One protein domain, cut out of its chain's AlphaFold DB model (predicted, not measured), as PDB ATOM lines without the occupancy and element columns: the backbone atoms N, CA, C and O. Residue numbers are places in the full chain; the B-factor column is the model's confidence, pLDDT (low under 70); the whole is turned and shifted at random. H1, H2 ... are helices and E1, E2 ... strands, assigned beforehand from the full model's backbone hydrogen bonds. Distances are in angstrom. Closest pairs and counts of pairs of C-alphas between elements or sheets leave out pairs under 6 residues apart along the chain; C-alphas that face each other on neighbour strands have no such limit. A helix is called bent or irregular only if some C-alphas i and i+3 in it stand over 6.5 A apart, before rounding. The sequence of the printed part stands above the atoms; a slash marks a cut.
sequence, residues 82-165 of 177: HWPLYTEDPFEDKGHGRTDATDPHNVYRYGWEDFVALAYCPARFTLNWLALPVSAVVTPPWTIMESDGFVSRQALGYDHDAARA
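What this domain is: This is residues 82 to 165 of the 177 residues of an uncharacterized protein of Phycisphaerae bacterium (UniProt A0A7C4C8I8). An irregular stretch, residues 82 to 111, leads into one long kinked helix, H1, which makes one side of an open frame of chain; E1 and the small hairpin of E2 and E3 lie across from it. The 84 printed residues hold H1, E1, E2, E3 in that order, class mixed, with under half in named elements. The whole is only just compact, close to loose, with a radius of gyration of the C-alphas of 13.8 A and spans of 35 by 29 by 22 A.

How they stand to each other: H1, residues 112 to 138, has a kink of 64 degrees near residue 131 and is irregular, C-alphas 130 and 133 being 7.5 A apart; 18 of 23 O i to N i+4 pairs are within hydrogen-bond range. It is apart from E1, residues 145 to 147, whose residues 145 to 146 pair antiparallel with 163 to 164. E2, residues 152 to 154, and E3, residues 157 to 159, form an antiparallel hairpin at 122 degrees, with N 154 and O 157 2.7 A apart.

Where its parts are: H1 spans 33.4 A from C-alpha 112 at (16.114, -10.015, 16.398). E3 ends at C-alpha 159, (15.519, -28.079, 13.485).

The domain as a whole: The farthest C-alphas, Thr 102 and Pro 133, are 37.2 A apart. The printed part has no cut and no long link between named elements. Residues 92 to 107 have pLDDT under 70.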
ATOM      1  N   HIS A  82      27.025 -33.418   1.942       91.50
ATOM      2  CA  HIS A  82      28.086 -32.809   2.733       91.50
ATOM      3  C   HIS A  82      28.641 -33.776   3.788       91.50
ATOM      4  O   HIS A  82      28.103 -34.856   4.042       91.50
ATOM      5  N   TRP A  83      29.772 -33.400   4.380       93.38
ATOM      6  CA  TRP A  83      30.337 -34.084   5.545       93.38
ATOM      7  C   TRP A  83      29.638 -33.624   6.830       93.38
ATOM      8  O   TRP A  83      28.947 -32.607   6.808       93.38
ATOM      9  N   PRO A  84      29.821 -34.317   7.968       92.44
ATOM     10  CA  PRO A  84      29.159 -33.932   9.205       92.44
ATOM     11  C   PRO A  84      29.514 -32.502   9.633       92.44
ATOM     12  O   PRO A  84      30.687 -32.137   9.728       92.44
ATOM     13  N   LEU A  85      28.484 -31.715   9.935       90.19
ATOM     14  CA  LEU A  85      28.582 -30.295  10.268       90.19
ATOM     15  C   LEU A  85      28.781 -30.120  11.781       90.19
ATOM     16  O   LEU A  85      27.925 -29.633  12.508       90.19
ATOM     17  N   TYR A  86      29.924 -30.581  12.299       89.75
ATOM     18  CA  TYR A  86      30.157 -30.615  13.752       89.75
ATOM     19  C   TYR A  86      30.176 -29.242  14.422       89.75
ATOM     20  O   TYR A  86      29.948 -29.152  15.626       89.75
ATOM     21  N   THR A  87      30.540 -28.201  13.680       88.88
ATOM     22  CA  THR A  87      30.784 -26.853  14.209       88.88
ATOM     23  C   THR A  87      29.736 -25.840  13.790       88.88
ATOM     24  O   THR A  87      29.833 -24.693  14.216       88.88
ATOM     25  N   GLU A  88      28.774 -26.247  12.973       81.75
ATOM     26  CA  GLU A  88      27.710 -25.376  12.498       81.75
ATOM     27  C   GLU A  88      26.745 -25.029  13.631       81.75
ATOM     28  O   GLU A  88      26.594 -25.774  14.616       81.75
ATOM     29  N   ASP A  89      26.142 -23.852  13.519       78.50
ATOM     30  CA  ASP A  89      25.171 -23.365  14.475       78.50
ATOM     31  C   ASP A  89      23.749 -23.435  13.889       78.50
ATOM     32  O   ASP A  89      23.552 -23.220  12.700       78.50
ATOM     33  N   PRO A  90      22.734 -23.732  14.718       70.25
ATOM     34  CA  PRO A  90      21.362 -23.936  14.257       70.25
ATOM     35  C   PRO A  90      20.669 -22.655  13.768       70.25
ATOM     36  O   PRO A  90      19.493 -22.727  13.418       70.25
ATOM     37  N   PHE A  91      21.312 -21.483  13.842       73.19
ATOM     38  CA  PHE A  91      20.769 -20.246  13.280       73.19
ATOM     39  C   PHE A  91      21.169 -20.057  11.817       73.19
ATOM     40  O   PHE A  91      20.473 -19.327  11.121       73.19
ATOM     41  N   GLU A  92      22.207 -20.740  11.326       69.69
ATOM     42  CA  GLU A  92      22.578 -20.700   9.906       69.69
ATOM     43  C   GLU A  92      21.441 -21.233   9.015       69.69
ATOM     44  O   GLU A  92      21.090 -20.600   8.018       69.69
ATOM     45  N   ASP A  93      20.761 -22.302   9.445       66.62
ATOM     46  CA  ASP A  93      19.595 -22.857   8.733       66.62
ATOM     47  C   ASP A  93      18.311 -22.043   8.950       66.62
ATOM     48  O   ASP A  93      17.321 -22.191   8.229       66.62
ATOM     49  N   LYS A  94      18.288 -21.208   9.995       68.25
ATOM     50  CA  LYS A  94      17.104 -20.473  10.453       68.25
ATOM     51  C   LYS A  94      17.284 -19.004  10.101       68.25
ATOM     52  O   LYS A  94      17.616 -18.184  10.952       68.25
ATOM     53  N   GLY A  95      17.048 -18.688   8.832       64.25
ATOM     54  CA  GLY A  95      16.982 -17.309   8.357       64.25
ATOM     55  C   GLY A  95      15.855 -16.499   9.013       64.25
ATOM     56  O   GLY A  95      15.078 -16.990   9.838       64.25
ATOM     57  N   HIS A  96      15.744 -15.231   8.615       64.62
ATOM     58  CA  HIS A  96      14.631 -14.400   9.047       64.62
ATOM     59  C   HIS A  96      13.330 -14.867   8.399       64.62
ATOM     60  O   HIS A  96      13.216 -14.935   7.177       64.62
ATOM     61  N   GLY A  97      12.321 -15.135   9.225       61.19
ATOM     62  CA  GLY A  97      11.119 -15.819   8.758       61.19
ATOM     63  C   GLY A  97      11.350 -17.326   8.705       61.19
ATOM     64  O   GLY A  97      12.438 -17.823   8.443       61.19
ATOM     65  N   ARG A  98      10.325 -18.079   9.079       59.59
ATOM     66  CA  ARG A  98      10.423 -19.523   9.244       59.59
ATOM     67  C   ARG A  98      10.445 -20.157   7.853       59.59
ATOM     68  O   ARG A  98       9.370 -20.371   7.319       59.59
ATOM     69  N   THR A  99      11.620 -20.464   7.296       57.41
ATOM     70  CA  THR A  99      11.711 -21.262   6.062       57.41
ATOM     71  C   THR A  99      11.207 -22.672   6.361       57.41
ATOM     72  O   THR A  99      11.928 -23.537   6.851       57.41
ATOM     73  N   ASP A 100       9.914 -22.880   6.159       62.81
ATOM     74  CA  ASP A 100       9.259 -24.169   6.302       62.81
ATOM     75  C   ASP A 100       8.238 -24.374   5.183       62.81
ATOM     76  O   ASP A 100       8.048 -23.525   4.312       62.81
ATOM     77  N   ALA A 101       7.548 -25.513   5.205       60.31
ATOM     78  CA  ALA A 101       6.545 -25.847   4.196       60.31
ATOM     79  C   ALA A 101       5.406 -24.807   4.049       60.31
ATOM     80  O   ALA A 101       4.643 -24.886   3.088       60.31
ATOM     81  N   THR A 102       5.250 -23.871   4.993       63.69
ATOM     82  CA  THR A 102       4.215 -22.826   4.989       63.69
ATOM     83  C   THR A 102       4.725 -21.436   4.612       63.69
ATOM     84  O   THR A 102       3.910 -20.607   4.208       63.69
ATOM     85  N   ASP A 103       6.034 -21.190   4.680       64.19
ATOM     86  CA  ASP A 103       6.678 -19.957   4.218       64.19
ATOM     87  C   ASP A 103       8.016 -20.303   3.528       64.19
ATOM     88  O   ASP A 103       9.076 -20.282   4.148       64.19
ATOM     89  N   PRO A 104       7.977 -20.707   2.244       62.06
ATOM     90  CA  PRO A 104       9.128 -21.288   1.552       62.06
ATOM     91  C   PRO A 104      10.144 -20.244   1.066       62.06
ATOM     92  O   PRO A 104      11.102 -20.589   0.374       62.06
ATOM     93  N   HIS A 105       9.918 -18.956   1.333       60.69
ATOM     94  CA  HIS A 105      10.753 -17.887   0.804       60.69
ATOM     95  C   HIS A 105      11.725 -17.376   1.861       60.69
ATOM     96  O   HIS A 105      11.326 -16.776   2.854       60.69
ATOM     97  N   ASN A 106      13.020 -17.532   1.588       62.38
ATOM     98  CA  ASN A 106      14.066 -16.912   2.394       62.38
ATOM     99  C   ASN A 106      13.899 -15.386   2.389       62.38
ATOM    100  O   ASN A 106      13.962 -14.744   1.335       62.38
ATOM    101  N   VAL A 107      13.725 -14.795   3.571       68.31
ATOM    102  CA  VAL A 107      13.761 -13.343   3.743       68.31
ATOM    103  C   VAL A 107      15.164 -12.965   4.198       68.31
ATOM    104  O   VAL A 107      15.548 -13.174   5.342       68.31
ATOM    105  N   TYR A 108      15.949 -12.378   3.300       70.56
ATOM    106  CA  TYR A 108      17.321 -11.966   3.607       70.56
ATOM    107  C   TYR A 108      17.351 -10.613   4.327       70.56
ATOM    108  O   TYR A 108      17.742  -9.613   3.736       70.56
ATOM    109  N   ARG A 109      16.911 -10.556   5.587       75.12
ATOM    110  CA  ARG A 109      17.028  -9.356   6.433       75.12
ATOM    111  C   ARG A 109      17.464  -9.727   7.845       75.12
ATOM    112  O   ARG A 109      17.115 -10.799   8.310       75.12
ATOM    113  N   TYR A 110      18.140  -8.821   8.541       77.81
ATOM    114  CA  TYR A 110      18.413  -8.966   9.962       77.81
ATOM    115  C   TYR A 110      17.128  -8.821  10.776       77.81
ATOM    116  O   TYR A 110      16.429  -7.802  10.706       77.81
ATOM    117  N   GLY A 111      16.838  -9.846  11.562       79.25
ATOM    118  CA  GLY A 111      15.835  -9.853  12.607       79.25
ATOM    119  C   GLY A 111      16.440  -9.693  13.996       79.25
ATOM    120  O   GLY A 111      17.578  -9.264  14.180       79.25
ATOM    121  N   TRP A 112      15.637 -10.006  15.012       83.44
ATOM    122  CA  TRP A 112      16.114 -10.015  16.398       83.44
ATOM    123  C   TRP A 112      16.982 -11.255  16.669       83.44
ATOM    124  O   TRP A 112      17.867 -11.221  17.525       83.44
ATOM    125  N   GLU A 113      16.733 -12.332  15.929       82.81
ATOM    126  CA  GLU A 113      17.440 -13.603  15.967       82.81
ATOM    127  C   GLU A 113      18.922 -13.456  15.616       82.81
ATOM    128  O   GLU A 113      19.733 -14.060  16.305       82.81
ATOM    129  N   ASP A 114      19.305 -12.579  14.682       83.50
ATOM    130  CA  ASP A 114      20.714 -12.313  14.362       83.50
ATOM    131  C   ASP A 114      21.484 -11.743  15.560       83.50
ATOM    132  O   ASP A 114      22.645 -12.078  15.799       83.50
ATOM    133  N   PHE A 115      20.836 -10.906  16.378       86.44
ATOM    134  CA  PHE A 115      21.460 -10.366  17.590       86.44
ATOM    135  C   PHE A 115      21.606 -11.426  18.680       86.44
ATOM    136  O   PHE A 115      22.559 -11.386  19.460       86.44
ATOM    137  N   VAL A 116      20.676 -12.380  18.738       87.44
ATOM    138  CA  VAL A 116      20.790 -13.539  19.628       87.44
ATOM    139  C   VAL A 116      21.884 -14.479  19.130       87.44
ATOM    140  O   VAL A 116      22.726 -14.890  19.930       87.44
ATOM    141  N   ALA A 117      21.927 -14.748  17.826       86.44
ATOM    142  CA  ALA A 117      22.949 -15.546  17.162       86.44
ATOM    143  C   ALA A 117      24.351 -14.974  17.420       86.44
ATOM    144  O   ALA A 117      25.247 -15.712  17.820       86.44
ATOM    145  N   LEU A 118      24.529 -13.649  17.359       88.44
ATOM    146  CA  LEU A 118      25.821 -12.997  17.612       88.44
ATOM    147  C   LEU A 118      26.466 -13.415  18.949       88.44
ATOM    148  O   LEU A 118      27.681 -13.595  19.029       88.44
ATOM    149  N   ALA A 119      25.660 -13.576  20.001       88.75
ATOM    150  CA  ALA A 119      26.134 -14.036  21.306       88.75
ATOM    151  C   ALA A 119      26.101 -15.567  21.445       88.75
ATOM    152  O   ALA A 119      26.967 -16.155  22.099       88.75
ATOM    153  N   TYR A 120      25.101 -16.216  20.850       88.31
ATOM    154  CA  TYR A 120      24.878 -17.651  20.961       88.31
ATOM    155  C   TYR A 120      25.903 -18.472  20.170       88.31
ATOM    156  O   TYR A 120      26.453 -19.433  20.713       88.31
ATOM    157  N   CYS A 121      26.197 -18.100  18.922       89.62
ATOM    158  CA  CYS A 121      27.028 -18.887  18.011       89.62
ATOM    159  C   CYS A 121      28.444 -19.126  18.557       89.62
ATOM    160  O   CYS A 121      28.865 -20.282  18.576       89.62
ATOM    161  N   PRO A 122      29.170 -18.139  19.130       91.25
ATOM    162  CA  PRO A 122      30.483 -18.398  19.732       91.25
ATOM    163  C   PRO A 122      30.431 -19.379  20.914       91.25
ATOM    164  O   PRO A 122      31.312 -20.234  21.070       91.25
ATOM    165  N   ALA A 123      29.391 -19.284  21.748       90.81
ATOM    166  CA  ALA A 123      29.193 -20.200  22.866       90.81
ATOM    167  C   ALA A 123      28.874 -21.616  22.365       90.81
ATOM    168  O   ALA A 123      29.468 -22.590  22.834       90.81
ATOM    169  N   ARG A 124      27.987 -21.733  21.371       88.62
ATOM    170  CA  ARG A 124      27.620 -23.009  20.755       88.62
ATOM    171  C   ARG A 124      28.802 -23.653  20.042       88.62
ATOM    172  O   ARG A 124      29.055 -24.828  20.279       88.62
ATOM    173  N   PHE A 125      29.563 -22.884  19.269       91.25
ATOM    174  CA  PHE A 125      30.799 -23.325  18.629       91.25
ATOM    175  C   PHE A 125      31.786 -23.886  19.658       91.25
ATOM    176  O   PHE A 125      32.317 -24.980  19.480       91.25
ATOM    177  N   THR A 126      31.975 -23.188  20.782       93.62
ATOM    178  CA  THR A 126      32.856 -23.651  21.866       93.62
ATOM    179  C   THR A 126      32.372 -24.980  22.451       93.62
ATOM    180  O   THR A 126      33.163 -25.903  22.633       93.62
ATOM    181  N   LEU A 127      31.069 -25.114  22.718       92.81
ATOM    182  CA  LEU A 127      30.486 -26.363  23.215       92.81
ATOM    183  C   LEU A 127      30.619 -27.503  22.200       92.81
ATOM    184  O   LEU A 127      30.983 -28.613  22.580       92.81
ATOM    185  N   ASN A 128      30.369 -27.227  20.920       91.38
ATOM    186  CA  ASN A 128      30.528 -28.181  19.827       91.38
ATOM    187  C   ASN A 128      31.979 -28.655  19.716       91.38
ATOM    188  O   ASN A 128      32.227 -29.851  19.592       91.38
ATOM    189  N   TRP A 129      32.942 -27.742  19.848       94.56
ATOM    190  CA  TRP A 129      34.363 -28.072  19.845       94.56
ATOM    191  C   TRP A 129      34.747 -29.002  21.001       94.56
ATOM    192  O   TRP A 129      35.439 -29.998  20.800       94.56
ATOM    193  N   LEU A 130      34.254 -28.723  22.211       96.50
ATOM    194  CA  LEU A 130      34.482 -29.583  23.378       96.50
ATOM    195  C   LEU A 130      33.797 -30.953  23.239       96.50
ATOM    196  O   LEU A 130      34.333 -31.958  23.704       96.50
ATOM    197  N   ALA A 131      32.632 -31.003  22.590       94.38
ATOM    198  CA  ALA A 131      31.879 -32.230  22.339       94.38
ATOM    199  C   ALA A 131      32.361 -33.014  21.104       94.38
ATOM    200  O   ALA A 131      31.954 -34.162  20.920       94.38
ATOM    201  N   LEU A 132      33.247 -32.435  20.285       95.31
ATOM    202  CA  LEU A 132      33.696 -32.994  19.010       95.31
ATOM    203  C   LEU A 132      34.158 -34.461  19.097       95.31
ATOM    204  O   LEU A 132      33.772 -35.230  18.218       95.31
ATOM    205  N   PRO A 133      34.910 -34.915  20.126       96.69
ATOM    206  CA  PRO A 133      35.308 -36.320  20.219       96.69
ATOM    207  C   PRO A 133      34.120 -37.280  20.322       96.69
ATOM    208  O   PRO A 133      34.150 -38.359  19.740       96.69
ATOM    209  N   VAL A 134      33.061 -36.888  21.037       96.12
ATOM    210  CA  VAL A 134      31.835 -37.688  21.148       96.12
ATOM    211  C   VAL A 134      31.086 -37.658  19.818       96.12
ATOM    212  O   VAL A 134      30.687 -38.709  19.317       96.12
ATOM    213  N   SER A 135      30.960 -36.476  19.208       92.75
ATOM    214  CA  SER A 135      30.315 -36.307  17.902       92.75
ATOM    215  C   SER A 135      30.980 -37.156  16.819       92.75
ATOM    216  O   SER A 135      30.278 -37.841  16.085       92.75
ATOM    217  N   ALA A 136      32.315 -37.197  16.774       95.38
ATOM    218  CA  ALA A 136      33.086 -37.988  15.815       95.38
ATOM    219  C   ALA A 136      32.983 -39.510  16.036       95.38
ATOM    220  O   ALA A 136      33.287 -40.283  15.131       95.38
ATOM    221  N   VAL A 137      32.563 -39.965  17.222       95.81
ATOM    222  CA  VAL A 137      32.247 -41.382  17.471       95.81
ATOM    223  C   VAL A 137      30.828 -41.710  17.004       95.81
ATOM    224  O   VAL A 137      30.611 -42.747  16.380       95.81
ATOM    225  N   VAL A 138      29.861 -40.837  17.295       94.00
ATOM    226  CA  VAL A 138      28.441 -41.046  16.952       94.00
ATOM    227  C   VAL A 138      28.209 -40.920  15.446       94.00
ATOM    228  O   VAL A 138      27.561 -41.772  14.832       94.00
ATOM    229  N   THR A 139      28.772 -39.879  14.846       93.62
ATOM    230  CA  THR A 139      28.739 -39.603  13.413       93.62
ATOM    231  C   THR A 139      30.182 -39.460  12.968       93.62
ATOM    232  O   THR A 139      30.738 -38.389  13.133       93.62
ATOM    233  N   PRO A 140      30.826 -40.520  12.459       95.19
ATOM    234  CA  PRO A 140      32.215 -40.440  12.022       95.19
ATOM    235  C   PRO A 140      32.438 -39.413  10.911       95.19
ATOM    236  O   PRO A 140      31.541 -39.225  10.086       95.19
ATOM    237  N   PRO A 141      33.643 -38.812  10.803       92.94
ATOM    238  CA  PRO A 141      33.926 -37.751   9.832       92.94
ATOM    239  C   PRO A 141      33.817 -38.206   8.380       92.94
ATOM    240  O   PRO A 141      33.751 -37.359   7.505       92.94
ATOM    241  N   TRP A 142      33.763 -39.518   8.132       92.50
ATOM    242  CA  TRP A 142      33.513 -40.098   6.816       92.50
ATOM    243  C   TRP A 142      32.033 -40.454   6.551       92.50
ATOM    244  O   TRP A 142      31.727 -41.187   5.609       92.50
ATOM    245  N   THR A 143      31.097 -39.977   7.370       93.12
ATOM    246  CA  THR A 143      29.661 -40.181   7.136       93.12
ATOM    247  C   THR A 143      29.158 -39.139   6.145       93.12
ATOM    248  O   THR A 143      29.193 -37.953   6.451       93.12
ATOM    249  N   ILE A 144      28.669 -39.568   4.980       93.44
ATOM    250  CA  ILE A 144      28.013 -38.653   4.040       93.44
ATOM    251  C   ILE A 144      26.622 -38.313   4.568       93.44
ATOM    252  O   ILE A 144      25.851 -39.200   4.949       93.44
ATOM    253  N   MET A 145      26.329 -37.020   4.601       92.50
ATOM    254  CA  MET A 145      25.049 -36.457   4.996       92.50
ATOM    255  C   MET A 145      24.391 -35.758   3.804       92.50
ATOM    256  O   MET A 145      25.067 -35.406   2.837       92.50
ATOM    257  N   GLU A 146      23.073 -35.628   3.858       91.50
ATOM    258  CA  GLU A 146      22.210 -35.029   2.842       91.50
ATOM    259  C   GLU A 146      21.288 -34.001   3.505       91.50
ATOM    260  O   GLU A 146      20.728 -34.276   4.567       91.50
ATOM    261  N   SER A 147      21.137 -32.847   2.861       86.81
ATOM    262  CA  SER A 147      20.237 -31.750   3.234       86.81
ATOM    263  C   SER A 147      19.396 -31.387   2.009       86.81
ATOM    264  O   SER A 147      19.932 -31.276   0.903       86.81
ATOM    265  N   ASP A 148      18.078 -31.280   2.172       83.44
ATOM    266  CA  ASP A 148      17.133 -30.954   1.095       83.44
ATOM    267  C   ASP A 148      16.699 -29.478   1.108       83.44
ATOM    268  O   ASP A 148      15.965 -29.041   0.217       83.44
ATOM    269  N   GLY A 149      17.189 -28.710   2.084       78.00
ATOM    270  CA  GLY A 149      16.871 -27.304   2.295       78.00
ATOM    271  C   GLY A 149      15.562 -27.081   3.054       78.00
ATOM    272  O   GLY A 149      15.133 -25.932   3.177       78.00
ATOM    273  N   PHE A 150      14.912 -28.136   3.558       76.44
ATOM    274  CA  PHE A 150      13.658 -28.043   4.297       76.44
ATOM    275  C   PHE A 150      13.829 -28.515   5.738       76.44
ATOM    276  O   PHE A 150      13.876 -29.703   6.058       76.44
ATOM    277  N   VAL A 151      13.800 -27.553   6.655       74.75
ATOM    278  CA  VAL A 151      13.858 -27.826   8.090       74.75
ATOM    279  C   VAL A 151      12.658 -28.690   8.509       74.75
ATOM    280  O   VAL A 151      11.503 -28.386   8.194       74.75
ATOM    281  N   SER A 152      12.908 -29.771   9.252       73.19
ATOM    282  CA  SER A 152      11.867 -30.706   9.698       73.19
ATOM    283  C   SER A 152      11.468 -30.463  11.157       73.19
ATOM    284  O   SER A 152      12.237 -29.943  11.968       73.19
ATOM    285  N   ARG A 153      10.231 -30.820  11.524       76.19
ATOM    286  CA  ARG A 153       9.742 -30.637  12.899       76.19
ATOM    287  C   ARG A 153      10.312 -31.718  13.823       76.19
ATOM    288  O   ARG A 153       9.895 -32.872  13.768       76.19
ATOM    289  N   GLN A 154      11.185 -31.309  14.730       74.25
ATOM    290  CA  GLN A 154      11.740 -32.095  15.827       74.25
ATOM    291  C   GLN A 154      11.065 -31.755  17.173       74.25
ATOM    292  O   GLN A 154      10.129 -30.952  17.256       74.25
ATOM    293  N   ALA A 155      11.528 -32.382  18.260       74.12
ATOM    294  CA  ALA A 155      10.923 -32.255  19.591       74.12
ATOM    295  C   ALA A 155      10.896 -30.812  20.132       74.12
ATOM    296  O   ALA A 155       9.993 -30.462  20.890       74.12
ATOM    297  N   LEU A 156      11.859 -29.975  19.732       73.00
ATOM    298  CA  LEU A 156      11.994 -28.585  20.184       73.00
ATOM    299  C   LEU A 156      11.619 -27.552  19.107       73.00
ATOM    300  O   LEU A 156      11.917 -26.371  19.262       73.00
ATOM    301  N   GLY A 157      10.933 -27.971  18.042       75.06
ATOM    302  CA  GLY A 157      10.534 -27.095  16.939       75.06
ATOM    303  C   GLY A 157      11.118 -27.548  15.610       75.06
ATOM    304  O   GLY A 157      11.416 -28.720  15.437       75.06
ATOM    305  N   TYR A 158      11.234 -26.629  14.659       70.19
ATOM    306  CA  TYR A 158      11.885 -26.898  13.381       70.19
ATOM    307  C   TYR A 158      13.399 -26.837  13.586       70.19
ATOM    308  O   TYR A 158      13.913 -25.842  14.112       70.19
ATOM    309  N   ASP A 159      14.085 -27.929  13.265       72.06
ATOM    310  CA  ASP A 159      15.519 -28.079  13.485       72.06
ATOM    311  C   ASP A 159      16.199 -28.818  12.328       72.06
ATOM    312  O   ASP A 159      15.507 -29.398  11.489       72.06
ATOM    313  N   HIS A 160      17.532 -28.742  12.321       73.62
ATOM    314  CA  HIS A 160      18.461 -29.138  11.252       73.62
ATOM    315  C   HIS A 160      17.968 -30.285  10.347       73.62
ATOM    316  O   HIS A 160      17.485 -31.312  10.844       73.62
ATOM    317  N   ASP A 161      18.085 -30.117   9.029       77.56
ATOM    318  CA  ASP A 161      17.588 -31.064   8.017       77.56
ATOM    319  C   ASP A 161      18.628 -32.119   7.602       77.56
ATOM    320  O   ASP A 161      18.286 -33.100   6.942       77.56
ATOM    321  N   ALA A 162      19.878 -31.964   8.049       83.81
ATOM    322  CA  ALA A 162      20.965 -32.879   7.739       83.81
ATOM    323  C   ALA A 162      20.670 -34.315   8.219       83.81
ATOM    324  O   ALA A 162      20.747 -34.650   9.409       83.81
ATOM    325  N   ALA A 163      20.407 -35.208   7.269       87.00
ATOM    326  CA  ALA A 163      20.219 -36.634   7.493       87.00
ATOM    327  C   ALA A 163      21.429 -37.425   6.987       87.00
ATOM    328  O   ALA A 163      22.208 -36.959   6.163       87.00
ATOM    329  N   ARG A 164      21.617 -38.661   7.463       87.44
ATOM    330  CA  ARG A 164      22.590 -39.557   6.818       87.44
ATOM    331  C   ARG A 164      22.107 -39.850   5.406       87.44
ATOM    332  O   ARG A 164      20.958 -40.262   5.249       87.44
ATOM    333  N   ALA A 165      22.994 -39.699   4.427       85.38
ATOM    334  CA  ALA A 165      22.684 -40.032   3.047       85.38
ATOM    335  C   ALA A 165      22.197 -41.479   2.982       85.38
ATOM    336  O   ALA A 165      22.878 -42.396   3.464       85.38
TER     337      ALA A 165